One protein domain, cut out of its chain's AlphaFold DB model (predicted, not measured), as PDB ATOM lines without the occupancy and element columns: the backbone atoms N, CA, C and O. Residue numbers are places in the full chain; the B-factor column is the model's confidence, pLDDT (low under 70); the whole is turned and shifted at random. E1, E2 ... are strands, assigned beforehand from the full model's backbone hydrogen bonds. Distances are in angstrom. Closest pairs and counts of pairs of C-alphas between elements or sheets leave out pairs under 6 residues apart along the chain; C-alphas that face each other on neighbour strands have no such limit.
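This is residues 70 to 159 of the 161 residues of an uncharacterized protein of Veillonellaceae bacterium (UniProt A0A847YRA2). There is little regular structure: a four-stranded sheet curls like part of a barrel, with the hairpin E2 and E3 at one end and the loop round Asp 136 at the other. The 90 printed residues have six named strands, 35 residues, no named helix: all strand. The antiparallel sheet runs E1 E6 E5 E4. The whole printed part is compact, radius of gyration of the C-alphas 12.2 A, spanning 41 by 26 by 21 A.

Start at E1, residues 70 to 76, antiparallel to E6, residues 151 to 158; find N 73 and O 154, 2.9 A apart. E1 runs on at 37 degrees into E2, residues 78 to 82, in a hairpin with E3, residues 85 to 89; N 79 and O 88 are 2.8 A apart. E4, residues 97 to 100, E5, residues 126 to 131, and E6 form a meander, each strand the antiparallel neighbour of the one before; see N 98 and O 128, 2.8 A, and N 131 and O 155, 2.9 A.

Find C-alpha 70 at (-16.115, 46.489, -45.396), beginning E1, 17.4 A long; E6, 18.4 A long, ends with C-alpha 158 at (-12.530, 41.907, -42.782).

The printed part has no cut. Links E4 to E5 and E5 to E6 are long. Residues 134 to 137 have pLDDT under 70.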
ATOM      1  N   VAL A  70     -17.068  45.396 -45.164       91.31
ATOM      2  CA  VAL A  70     -16.115  46.489 -45.396       91.31
ATOM      3  C   VAL A  70     -16.373  47.623 -44.418       91.31
ATOM      4  O   VAL A  70     -17.465  48.190 -44.393       91.31
ATOM      5  N   TYR A  71     -15.341  48.002 -43.668       93.31
ATOM      6  CA  TYR A  71     -15.389  49.129 -42.739       93.31
ATOM      7  C   TYR A  71     -14.351  50.186 -43.080       93.31
ATOM      8  O   TYR A  71     -13.331  49.909 -43.706       93.31
ATOM      9  N   ASN A  72     -14.609  51.413 -42.634       92.81
ATOM     10  CA  ASN A  72     -13.616  52.476 -42.670       92.81
ATOM     11  C   ASN A  72     -12.738  52.386 -41.441       92.81
ATOM     12  O   ASN A  72     -13.229  52.593 -40.338       92.81
ATOM     13  N   MET A  73     -11.456  52.126 -41.656       95.12
ATOM     14  CA  MET A  73     -10.505  51.921 -40.581       95.12
ATOM     15  C   MET A  73      -9.303  52.839 -40.719       95.12
ATOM     16  O   MET A  73      -8.878  53.178 -41.826       95.12
ATOM     17  N   LEU A  74      -8.748  53.222 -39.574       97.25
ATOM     18  CA  LEU A  74      -7.435  53.841 -39.497       97.25
ATOM     19  C   LEU A  74      -6.378  52.738 -39.588       97.25
ATOM     20  O   LEU A  74      -6.356  51.842 -38.749       97.25
ATOM     21  N   VAL A  75      -5.520  52.812 -40.604       98.06
ATOM     22  CA  VAL A  75      -4.422  51.866 -40.830       98.06
ATOM     23  C   VAL A  75      -3.104  52.629 -40.806       98.06
ATOM     24  O   VAL A  75      -2.917  53.590 -41.559       98.06
ATOM     25  N   HIS A  76      -2.200  52.214 -39.925       98.50
ATOM     26  CA  HIS A  76      -0.846  52.739 -39.853       98.50
ATOM     27  C   HIS A  76       0.055  52.046 -40.878       98.50
ATOM     28  O   HIS A  76       0.019  50.828 -41.035       98.50
ATOM     29  N   ASN A  77       0.880  52.811 -41.586       98.25
ATOM     30  CA  ASN A  77       1.649  52.295 -42.718       98.25
ATOM     31  C   ASN A  77       3.013  51.690 -42.343       98.25
ATOM     32  O   ASN A  77       3.897  51.584 -43.198       98.25
ATOM     33  N   VAL A  78       3.212  51.332 -41.075       98.44
ATOM     34  CA  VAL A  78       4.402  50.596 -40.638       98.44
ATOM     35  C   VAL A  78       4.422  49.206 -41.279       98.44
ATOM     36  O   VAL A  78       3.400  48.524 -41.379       98.44
ATOM     37  N   LEU A  79       5.601  48.801 -41.748       97.81
ATOM     38  CA  LEU A  79       5.853  47.488 -42.342       97.81
ATOM     39  C   LEU A  79       6.649  46.595 -41.399       97.81
ATOM     40  O   LEU A  79       6.388  45.395 -41.320       97.81
ATOM     41  N   THR A  80       7.622  47.162 -40.685       97.62
ATOM     42  CA  THR A  80       8.494  46.402 -39.787       97.62
ATOM     43  C   THR A  80       8.882  47.192 -38.550       97.62
ATOM     44  O   THR A  80       8.928  48.427 -38.551       97.62
ATOM     45  N   TYR A  81       9.261  46.438 -37.524       97.31
ATOM     46  CA  TYR A  81       9.846  46.931 -36.291       97.31
ATOM     47  C   TYR A  81      11.312  46.514 -36.180       97.31
ATOM     48  O   TYR A  81      11.729  45.471 -36.682       97.31
ATOM     49  N   SER A  82      12.105  47.332 -35.497       95.12
ATOM     50  CA  SER A  82      13.484  47.031 -35.127       95.12
ATOM     51  C   SER A  82      13.714  47.516 -33.709       95.12
ATOM     52  O   SER A  82      13.427  48.665 -33.384       95.12
ATOM     53  N   THR A  83      14.240  46.654 -32.840       92.25
ATOM     54  CA  THR A  83      14.574  47.014 -31.447       92.25
ATOM     55  C   THR A  83      13.416  47.658 -30.666       92.25
ATOM     56  O   THR A  83      13.634  48.564 -29.866       92.25
ATOM     57  N   GLY A  84      12.176  47.209 -30.889       92.75
ATOM     58  CA  GLY A  84      11.008  47.726 -30.168       92.75
ATOM     59  C   GLY A  84      10.391  49.006 -30.732       92.75
ATOM     60  O   GLY A  84       9.411  49.485 -30.164       92.75
ATOM     61  N   VAL A  85      10.935  49.550 -31.827       95.50
ATOM     62  CA  VAL A  85      10.443  50.766 -32.489       95.50
ATOM     63  C   VAL A  85      10.127  50.516 -33.957       95.50
ATOM     64  O   VAL A  85      10.654  49.586 -34.567       95.50
ATOM     65  N   GLU A  86       9.253  51.342 -34.525       97.44
ATOM     66  CA  GLU A  86       8.954  51.323 -35.958       97.44
ATOM     67  C   GLU A  86      10.232  51.574 -36.768       97.44
ATOM     68  O   GLU A  86      11.012  52.476 -36.455       97.44
ATOM     69  N   ALA A  87      10.463  50.756 -37.794       97.06
ATOM     70  CA  ALA A  87      11.708  50.774 -38.557       97.06
ATOM     71  C   ALA A  87      11.505  51.141 -40.025       97.06
ATOM     72  O   ALA A  87      12.314  51.877 -40.592       97.06
ATOM     73  N   THR A  88      10.456  50.611 -40.655       98.00
ATOM     74  CA  THR A  88      10.156  50.898 -42.060       98.00
ATOM     75  C   THR A  88       8.673  51.148 -42.265       98.00
ATOM     76  O   THR A  88       7.832  50.561 -41.584       98.00
ATOM     77  N   TRP A  89       8.369  52.009 -43.235       98.31
ATOM     78  CA  TRP A  89       7.011  52.382 -43.617       98.31
ATOM     79  C   TRP A  89       6.828  52.231 -45.121       98.31
ATOM     80  O   TRP A  89       7.772  52.411 -45.898       98.31
ATOM     81  N   GLY A  90       5.611  51.881 -45.515       97.94
ATOM     82  CA  GLY A  90       5.249  51.573 -46.888       97.94
ATOM     83  C   GLY A  90       4.100  52.414 -47.414       97.94
ATOM     84  O   GLY A  90       3.364  53.068 -46.676       97.94
ATOM     85  N   ALA A  91       3.939  52.365 -48.730       97.69
ATOM     86  CA  ALA A  91       2.661  52.649 -49.359       97.69
ATOM     87  C   ALA A  91       1.660  51.535 -49.003       97.69
ATOM     88  O   ALA A  91       2.023  50.363 -49.028       97.69
ATOM     89  N   ILE A  92       0.417  51.912 -48.720       97.69
ATOM     90  CA  ILE A  92      -0.724  51.016 -48.539       97.69
ATOM     91  C   ILE A  92      -1.465  50.949 -49.874       97.69
ATOM     92  O   ILE A  92      -2.005  51.958 -50.337       97.69
ATOM     93  N   ASN A  93      -1.490  49.775 -50.490       96.75
ATOM     94  CA  ASN A  93      -2.129  49.501 -51.771       96.75
ATOM     95  C   ASN A  93      -3.464  48.780 -51.580       96.75
ATOM     96  O   ASN A  93      -3.733  48.162 -50.552       96.75
ATOM     97  N   ILE A  94      -4.303  48.824 -52.615       95.44
ATOM     98  CA  ILE A  94      -5.492  47.972 -52.686       95.44
ATOM     99  C   ILE A  94      -5.041  46.507 -52.725       95.44
ATOM    100  O   ILE A  94      -4.193  46.142 -53.537       95.44
ATOM    101  N   GLY A  95      -5.640  45.675 -51.875       95.31
ATOM    102  CA  GLY A  95      -5.307  44.261 -51.727       95.31
ATOM    103  C   GLY A  95      -4.219  43.963 -50.695       95.31
ATOM    104  O   GLY A  95      -4.003  42.788 -50.405       95.31
ATOM    105  N   ASP A  96      -3.569  44.977 -50.110       97.94
ATOM    106  CA  ASP A  96      -2.578  44.739 -49.059       97.94
ATOM    107  C   ASP A  96      -3.247  44.149 -47.804       97.94
ATOM    108  O   ASP A  96      -4.366  44.551 -47.448       97.94
ATOM    109  N   PRO A  97      -2.591  43.189 -47.125       98.06
ATOM    110  CA  PRO A  97      -3.082  42.659 -45.866       98.06
ATOM    111  C   PRO A  97      -2.996  43.724 -44.771       98.06
ATOM    112  O   PRO A  97      -2.040  44.496 -44.688       98.06
ATOM    113  N   VAL A  98      -4.002  43.726 -43.906       98.38
ATOM    114  CA  VAL A  98      -4.087  44.585 -42.727       98.38
ATOM    115  C   VAL A  98      -4.141  43.693 -41.500       98.38
ATOM    116  O   VAL A  98      -4.949  42.764 -41.441       98.38
ATOM    117  N   TYR A  99      -3.300  43.987 -40.519       98.50
ATOM    118  CA  TYR A  99      -3.146  43.212 -39.297       98.50
ATOM    119  C   TYR A  99      -3.597  44.021 -38.086       98.50
ATOM    120  O   TYR A  99      -3.474  45.244 -38.081       98.50
ATOM    121  N   TYR A 100      -4.115  43.341 -37.062       98.19
ATOM    122  CA  TYR A 100      -4.370  43.948 -35.759       98.19
ATOM    123  C   TYR A 100      -3.041  44.113 -35.018       98.19
ATOM    124  O   TYR A 100      -2.439  43.131 -34.594       98.19
ATOM    125  N   ASP A 101      -2.572  45.345 -34.887       97.75
ATOM    126  CA  ASP A 101      -1.260  45.665 -34.347       97.75
ATOM    127  C   ASP A 101      -1.353  46.110 -32.889       97.75
ATOM    128  O   ASP A 101      -1.884  47.173 -32.567       97.75
ATOM    129  N   ARG A 102      -0.813  45.271 -32.004       93.69
ATOM    130  CA  ARG A 102      -0.775  45.494 -30.550       93.69
ATOM    131  C   ARG A 102       0.476  46.231 -30.078       93.69
ATOM    132  O   ARG A 102       0.736  46.301 -28.876       93.69
ATOM    133  N   SER A 103       1.270  46.762 -31.004       96.25
ATOM    134  CA  SER A 103       2.501  47.470 -30.675       96.25
ATOM    135  C   SER A 103       2.236  48.706 -29.822       96.25
ATOM    136  O   SER A 103       1.449  49.579 -30.183       96.25
ATOM    137  N   ALA A 104       2.988  48.851 -28.730       92.69
ATOM    138  CA  ALA A 104       2.893  50.019 -27.846       92.69
ATOM    139  C   ALA A 104       3.312  51.345 -28.516       92.69
ATOM    140  O   ALA A 104       3.099  52.418 -27.955       92.69
ATOM    141  N   THR A 105       3.943  51.280 -29.690       94.38
ATOM    142  CA  THR A 105       4.354  52.449 -30.476       94.38
ATOM    143  C   THR A 105       3.262  52.964 -31.404       94.38
ATOM    144  O   THR A 105       3.434  54.039 -31.973       94.38
ATOM    145  N   MET A 106       2.164  52.216 -31.568       96.38
ATOM    146  CA  MET A 106       1.068  52.623 -32.440       96.38
ATOM    147  C   MET A 106       0.483  53.965 -31.982       96.38
ATOM    148  O   MET A 106       0.350  54.209 -30.777       96.38
ATOM    149  N   PRO A 107       0.097  54.849 -32.921       96.19
ATOM    150  CA  PRO A 107      -0.603  56.075 -32.567       96.19
ATOM    151  C   PRO A 107      -1.884  55.778 -31.778       96.19
ATOM    152  O   PRO A 107      -2.584  54.802 -32.040       96.19
ATOM    153  N   THR A 108      -2.229  56.649 -30.829       92.88
ATOM    154  CA  THR A 108      -3.435  56.488 -30.004       92.88
ATOM    155  C   THR A 108      -4.694  56.328 -30.863       92.88
ATOM    156  O   THR A 108      -4.932  57.126 -31.770       92.88
ATOM    157  N   GLY A 109      -5.509  55.314 -30.554       92.19
ATOM    158  CA  GLY A 109      -6.738  54.999 -31.294       92.19
ATOM    159  C   GLY A 109      -6.506  54.293 -32.636       92.19
ATOM    160  O   GLY A 109      -7.443  54.151 -33.418       92.19
ATOM    161  N   VAL A 110      -5.274  53.865 -32.932       97.19
ATOM    162  CA  VAL A 110      -4.938  53.099 -34.137       97.19
ATOM    163  C   VAL A 110      -4.471  51.712 -33.727       97.19
ATOM    164  O   VAL A 110      -3.467  51.565 -33.041       97.19
ATOM    165  N   TYR A 111      -5.196  50.698 -34.187       97.88
ATOM    166  CA  TYR A 111      -4.942  49.293 -33.844       97.88
ATOM    167  C   TYR A 111      -4.678  48.432 -35.071       97.88
ATOM    168  O   TYR A 111      -4.605  47.216 -34.954       97.88
ATOM    169  N   LEU A 112      -4.602  49.030 -36.262       98.44
ATOM    170  CA  LEU A 112      -4.333  48.304 -37.494       98.44
ATOM    171  C   LEU A 112      -3.075  48.827 -38.157       98.44
ATOM    172  O   LEU A 112      -2.884  50.041 -38.258       98.44
ATOM    173  N   SER A 113      -2.277  47.914 -38.692       98.62
ATOM    174  CA  SER A 113      -1.126  48.247 -39.518       98.62
ATOM    175  C   SER A 113      -0.969  47.287 -40.692       98.62
ATOM    176  O   SER A 113      -1.693  46.300 -40.829       98.62
ATOM    177  N   THR A 114      -0.009  47.588 -41.559       98.25
ATOM    178  CA  THR A 114       0.464  46.674 -42.607       98.25
ATOM    179  C   THR A 114       1.588  45.748 -42.131       98.25
ATOM    180  O   THR A 114       2.139  44.997 -42.937       98.25
ATOM    181  N   SER A 115       1.945  45.779 -40.841       98.25
ATOM    182  CA  SER A 115       3.025  44.960 -40.299       98.25
ATOM    183  C   SER A 115       2.505  43.608 -39.802       98.25
ATOM    184  O   SER A 115       1.637  43.563 -38.926       98.25
ATOM    185  N   PRO A 116       3.049  42.486 -40.308       98.00
ATOM    186  CA  PRO A 116       2.646  41.154 -39.862       98.00
ATOM    187  C   PRO A 116       3.121  40.820 -38.441       98.00
ATOM    188  O   PRO A 116       2.694  39.809 -37.893       98.00
ATOM    189  N   GLN A 117       4.003  41.624 -37.842       97.75
ATOM    190  CA  GLN A 117       4.541  41.400 -36.501       97.75
ATOM    191  C   GLN A 117       4.478  42.684 -35.683       97.75
ATOM    192  O   GLN A 117       4.648  43.768 -36.232       97.75
ATOM    193  N   ASP A 118       4.265  42.556 -34.378       97.25
ATOM    194  CA  ASP A 118       4.310  43.681 -33.451       97.25
ATOM    195  C   ASP A 118       5.752  44.117 -33.131       97.25
ATOM    196  O   ASP A 118       6.747  43.505 -33.538       97.25
ATOM    197  N   ASN A 119       5.875  45.172 -32.330       97.12
ATOM    198  CA  ASN A 119       7.148  45.732 -31.897       97.12
ATOM    199  C   ASN A 119       7.986  44.786 -31.023       97.12
ATOM    200  O   ASN A 119       9.168  45.050 -30.800       97.12
ATOM    201  N   THR A 120       7.416  43.680 -30.550       96.00
ATOM    202  CA  THR A 120       8.127  42.624 -29.816       96.00
ATOM    203  C   THR A 120       8.554  41.458 -30.710       96.00
ATOM    204  O   THR A 120       9.244  40.554 -30.241       96.00
ATOM    205  N   GLY A 121       8.193  41.488 -31.998       95.62
ATOM    206  CA  GLY A 121       8.450  40.417 -32.960       95.62
ATOM    207  C   GLY A 121       7.433  39.279 -32.895       95.62
ATOM    208  O   GLY A 121       7.706  38.194 -33.408       95.62
ATOM    209  N   THR A 122       6.280  39.493 -32.256       95.75
ATOM    210  CA  THR A 122       5.211  38.495 -32.199       95.75
ATOM    211  C   THR A 122       4.225  38.714 -33.347       95.75
ATOM    212  O   THR A 122       3.864  39.848 -33.641       95.75
ATOM    213  N   ASP A 123       3.734  37.637 -33.959       97.25
ATOM    214  CA  ASP A 123       2.817  37.726 -35.100       97.25
ATOM    215  C   ASP A 123       1.502  38.438 -34.747       97.25
ATOM    216  O   ASP A 123       0.815  38.104 -33.771       97.25
ATOM    217  N   ASN A 124       1.143  39.424 -35.561       97.81
ATOM    218  CA  ASN A 124      -0.122  40.129 -35.470       97.81
ATOM    219  C   ASN A 124      -1.236  39.324 -36.162       97.81
ATOM    220  O   ASN A 124      -1.006  38.729 -37.217       97.81
ATOM    221  N   PRO A 125      -2.460  39.301 -35.608       97.19
ATOM    222  CA  PRO A 125      -3.600  38.669 -36.263       97.19
ATOM    223  C   PRO A 125      -3.910  39.328 -37.601       97.19
ATOM    224  O   PRO A 125      -3.983  40.557 -37.682       97.19
ATOM    225  N   LEU A 126      -4.171  38.529 -38.637       97.75
ATOM    226  CA  LEU A 126      -4.725  39.061 -39.879       97.75
ATOM    227  C   LEU A 126      -6.141  39.589 -39.608       97.75
ATOM    228  O   LEU A 126      -7.014  38.871 -39.120       97.75
ATOM    229  N   PHE A 127      -6.364  40.860 -39.915       97.94
ATOM    230  CA  PHE A 127      -7.648  41.522 -39.716       97.94
ATOM    231  C   PHE A 127      -8.478  41.527 -41.000       97.94
ATOM    232  O   PHE A 127      -9.685  41.276 -40.996       97.94
ATOM    233  N   GLY A 128      -7.829  41.815 -42.125       97.56
ATOM    234  CA  GLY A 128      -8.521  42.061 -43.376       97.56
ATOM    235  C   GLY A 128      -7.587  42.372 -44.528       97.56
ATOM    236  O   GLY A 128      -6.369  42.240 -44.428       97.56
ATOM    237  N   PHE A 129      -8.187  42.841 -45.614       97.62
ATOM    238  CA  PHE A 129      -7.482  43.343 -46.785       97.62
ATOM    239  C   PHE A 129      -8.004  44.722 -47.162       97.62
ATOM    240  O   PHE A 129      -9.198  45.010 -47.032       97.62
ATOM    241  N   VAL A 130      -7.111  45.576 -47.650       96.56
ATOM    242  CA  VAL A 130      -7.484  46.903 -48.137       96.56
ATOM    243  C   VAL A 130      -8.364  46.771 -49.377       96.56
ATOM    244  O   VAL A 130      -7.995  46.116 -50.351       96.56
ATOM    245  N   VAL A 131      -9.506  47.451 -49.368       93.00
ATOM    246  CA  VAL A 131     -10.416  47.564 -50.511       93.00
ATOM    247  C   VAL A 131     -10.844  49.022 -50.712       93.00
ATOM    248  O   VAL A 131     -10.835  49.814 -49.762       93.00
ATOM    249  N   PRO A 132     -11.238  49.422 -51.932       84.31
ATOM    250  CA  PRO A 132     -11.779  50.757 -52.163       84.31
ATOM    251  C   PRO A 132     -13.080  50.962 -51.378       84.31
ATOM    252  O   PRO A 132     -14.007  50.163 -51.484       84.31
ATOM    253  N   LYS A 133     -13.178  52.060 -50.624       73.12
ATOM    254  CA  LYS A 133     -14.388  52.433 -49.867       73.12
ATOM    255  C   LYS A 133     -15.554  52.813 -50.787       73.12
ATOM    256  O   LYS A 133     -16.715  52.624 -50.434       73.12
ATOM    257  N   ASN A 134     -15.242  53.427 -51.929       65.56
ATOM    258  CA  ASN A 134     -16.196  53.907 -52.924       65.56
ATOM    259  C   ASN A 134     -15.471  54.045 -54.271       65.56
ATOM    260  O   ASN A 134     -14.405  54.664 -54.336       65.56
ATOM    261  N   THR A 135     -15.997  53.428 -55.323       60.84
ATOM    262  CA  THR A 135     -15.178  52.982 -56.458       60.84
ATOM    263  C   THR A 135     -14.592  54.111 -57.311       60.84
ATOM    264  O   THR A 135     -13.492  53.949 -57.820       60.84
ATOM    265  N   ASP A 136     -15.194  55.298 -57.381       64.50
ATOM    266  CA  ASP A 136     -14.723  56.291 -58.369       64.50
ATOM    267  C   ASP A 136     -13.810  57.385 -57.791       64.50
ATOM    268  O   ASP A 136     -13.007  57.970 -58.514       64.50
ATOM    269  N   VAL A 137     -13.889  57.654 -56.483       67.62
ATOM    270  CA  VAL A 137     -13.148  58.762 -55.840       67.62
ATOM    271  C   VAL A 137     -12.013  58.263 -54.946       67.62
ATOM    272  O   VAL A 137     -11.000  58.942 -54.809       67.62
ATOM    273  N   ASP A 138     -12.155  57.075 -54.349       74.62
ATOM    274  CA  ASP A 138     -11.141  56.516 -53.444       74.62
ATOM    275  C   ASP A 138     -10.063  55.734 -54.208       74.62
ATOM    276  O   ASP A 138      -8.903  55.749 -53.812       74.62
ATOM    277  N   MET A 139     -10.408  55.094 -55.337       80.69
ATOM    278  CA  MET A 139      -9.442  54.328 -56.139       80.69
ATOM    279  C   MET A 139      -8.232  55.160 -56.605       80.69
ATOM    280  O   MET A 139      -7.112  54.682 -56.433       80.69
ATOM    281  N   PRO A 140      -8.394  56.400 -57.116       88.38
ATOM    282  CA  PRO A 140      -7.255  57.233 -57.513       88.38
ATOM    283  C   PRO A 140      -6.385  57.716 -56.344       88.38
ATOM    284  O   PRO A 140      -5.288  58.216 -56.579       88.38
ATOM    285  N   ALA A 141      -6.870  57.615 -55.101       87.06
ATOM    286  CA  ALA A 141      -6.127  58.025 -53.911       87.06
ATOM    287  C   ALA A 141      -5.146  56.950 -53.416       87.06
ATOM    288  O   ALA A 141      -4.374  57.221 -52.497       87.06
ATOM    289  N   TYR A 142      -5.180  55.741 -53.987       91.50
ATOM    290  CA  TYR A 142      -4.194  54.703 -53.705       91.50
ATOM    291  C   TYR A 142      -2.990  54.800 -54.661       91.50
ATOM    292  O   TYR A 142      -3.169  55.103 -55.842       91.50
ATOM    293  N   PRO A 143      -1.770  54.486 -54.188       94.62
ATOM    294  CA  PRO A 143      -1.443  54.091 -52.815       94.62
ATOM    295  C   PRO A 143      -1.553  55.235 -51.797       94.62
ATOM    296  O   PRO A 143      -1.246  56.384 -52.104       94.62
ATOM    297  N   LYS A 144      -1.945  54.897 -50.565       93.88
ATOM    298  CA  LYS A 144      -1.981  55.829 -49.425       93.88
ATOM    299  C   LYS A 144      -0.706  55.693 -48.589       93.88
ATOM    300  O   LYS A 144      -0.133  54.614 -48.511       93.88
ATOM    301  N   GLY A 145      -0.275  56.759 -47.914       95.25
ATOM    302  CA  GLY A 145       0.974  56.745 -47.139       95.25
ATOM    303  C   GLY A 145       2.234  56.681 -48.015       95.25
ATOM    304  O   GLY A 145       2.195  56.984 -49.206       95.25
ATOM    305  N   GLY A 146       3.376  56.330 -47.422       96.38
ATOM    306  CA  GLY A 146       4.658  56.263 -48.128       96.38
ATOM    307  C   GLY A 146       5.822  55.861 -47.222       96.38
ATOM    308  O   GLY A 146       5.627  55.197 -46.214       96.38
ATOM    309  N   ALA A 147       7.042  56.290 -47.546       97.19
ATOM    310  CA  ALA A 147       8.262  55.907 -46.816       97.19
ATOM    311  C   ALA A 147       8.412  56.545 -45.412       97.19
ATOM    312  O   ALA A 147       9.469  56.453 -44.793       97.19
ATOM    313  N   THR A 148       7.374  57.215 -44.918       97.19
ATOM    314  CA  THR A 148       7.339  57.902 -43.623       97.19
ATOM    315  C   THR A 148       6.106  57.478 -42.844       97.19
ATOM    316  O   THR A 148       5.062  57.218 -43.449       97.19
ATOM    317  N   ALA A 149       6.218  57.491 -41.515       97.44
ATOM    318  CA  ALA A 149       5.117  57.192 -40.609       97.44
ATOM    319  C   ALA A 149       3.885  58.049 -40.910       97.44
ATOM    320  O   ALA A 149       3.946  59.281 -40.930       97.44
ATOM    321  N   SER A 150       2.759  57.390 -41.157       98.00
ATOM    322  CA  SER A 150       1.473  58.038 -41.367       98.00
ATOM    323  C   SER A 150       0.322  57.069 -41.109       98.00
ATOM    324  O   SER A 150       0.435  55.862 -41.316       98.00
ATOM    325  N   THR A 151      -0.816  57.613 -40.690       98.00
ATOM    326  CA  THR A 151      -2.057  56.852 -40.527       98.00
ATOM    327  C   THR A 151      -3.041  57.274 -41.600       98.00
ATOM    328  O   THR A 151      -3.257  58.465 -41.821       98.00
ATOM    329  N   GLN A 152      -3.634  56.292 -42.269       95.88
ATOM    330  CA  GLN A 152      -4.505  56.495 -43.416       95.88
ATOM    331  C   GLN A 152      -5.892  55.939 -43.119       95.88
ATOM    332  O   GLN A 152      -6.032  54.925 -42.443       95.88
ATOM    333  N   THR A 153      -6.932  56.590 -43.638       94.12
ATOM    334  CA  THR A 153      -8.274  55.999 -43.632       94.12
ATOM    335  C   THR A 153      -8.426  55.091 -44.847       94.12
ATOM    336  O   THR A 153      -8.387  55.564 -45.988       94.12
ATOM    337  N   CYS A 154      -8.630  53.802 -44.603       93.19
ATOM    338  CA  CYS A 154      -8.763  52.770 -45.625       93.19
ATOM    339  C   CYS A 154     -10.114  52.062 -45.500       93.19
ATOM    340  O   CYS A 154     -10.635  51.893 -44.397       93.19
ATOM    341  N   GLY A 155     -10.671  51.629 -46.631       93.56
ATOM    342  CA  GLY A 155     -11.680  50.577 -46.615       93.56
ATOM    343  C   GLY A 155     -10.973  49.260 -46.314       93.56
ATOM    344  O   GLY A 155      -9.986  48.934 -46.969       93.56
ATOM    345  N   VAL A 156     -11.435  48.525 -45.309       95.31
ATOM    346  CA  VAL A 156     -10.863  47.229 -44.940       95.31
ATOM    347  C   VAL A 156     -11.965  46.191 -44.973       95.31
ATOM    348  O   VAL A 156     -12.944  46.291 -44.234       95.31
ATOM    349  N   MET A 157     -11.799  45.219 -45.863       95.12
ATOM    350  CA  MET A 157     -12.637  44.037 -45.950       95.12
ATOM    351  C   MET A 157     -12.143  43.032 -44.918       95.12
ATOM    352  O   MET A 157     -11.038  42.503 -45.055       95.12
ATOM    353  N   ILE A 158     -12.933  42.797 -43.873       93.69
ATOM    354  CA  ILE A 158     -12.530  41.907 -42.782       93.69
ATOM    355  C   ILE A 158     -12.570  40.452 -43.242       93.69
ATOM    356  O   ILE A 158     -13.464  40.058 -43.991       93.69
ATOM    357  N   ILE A 159     -11.614  39.634 -42.803       89.75
ATOM    358  CA  ILE A 159     -11.602  38.212 -43.187       89.75
ATOM    359  C   ILE A 159     -12.687  37.410 -42.460       89.75
ATOM    360  O   ILE A 159     -13.184  36.428 -43.011       89.75
TER     361      ILE A 159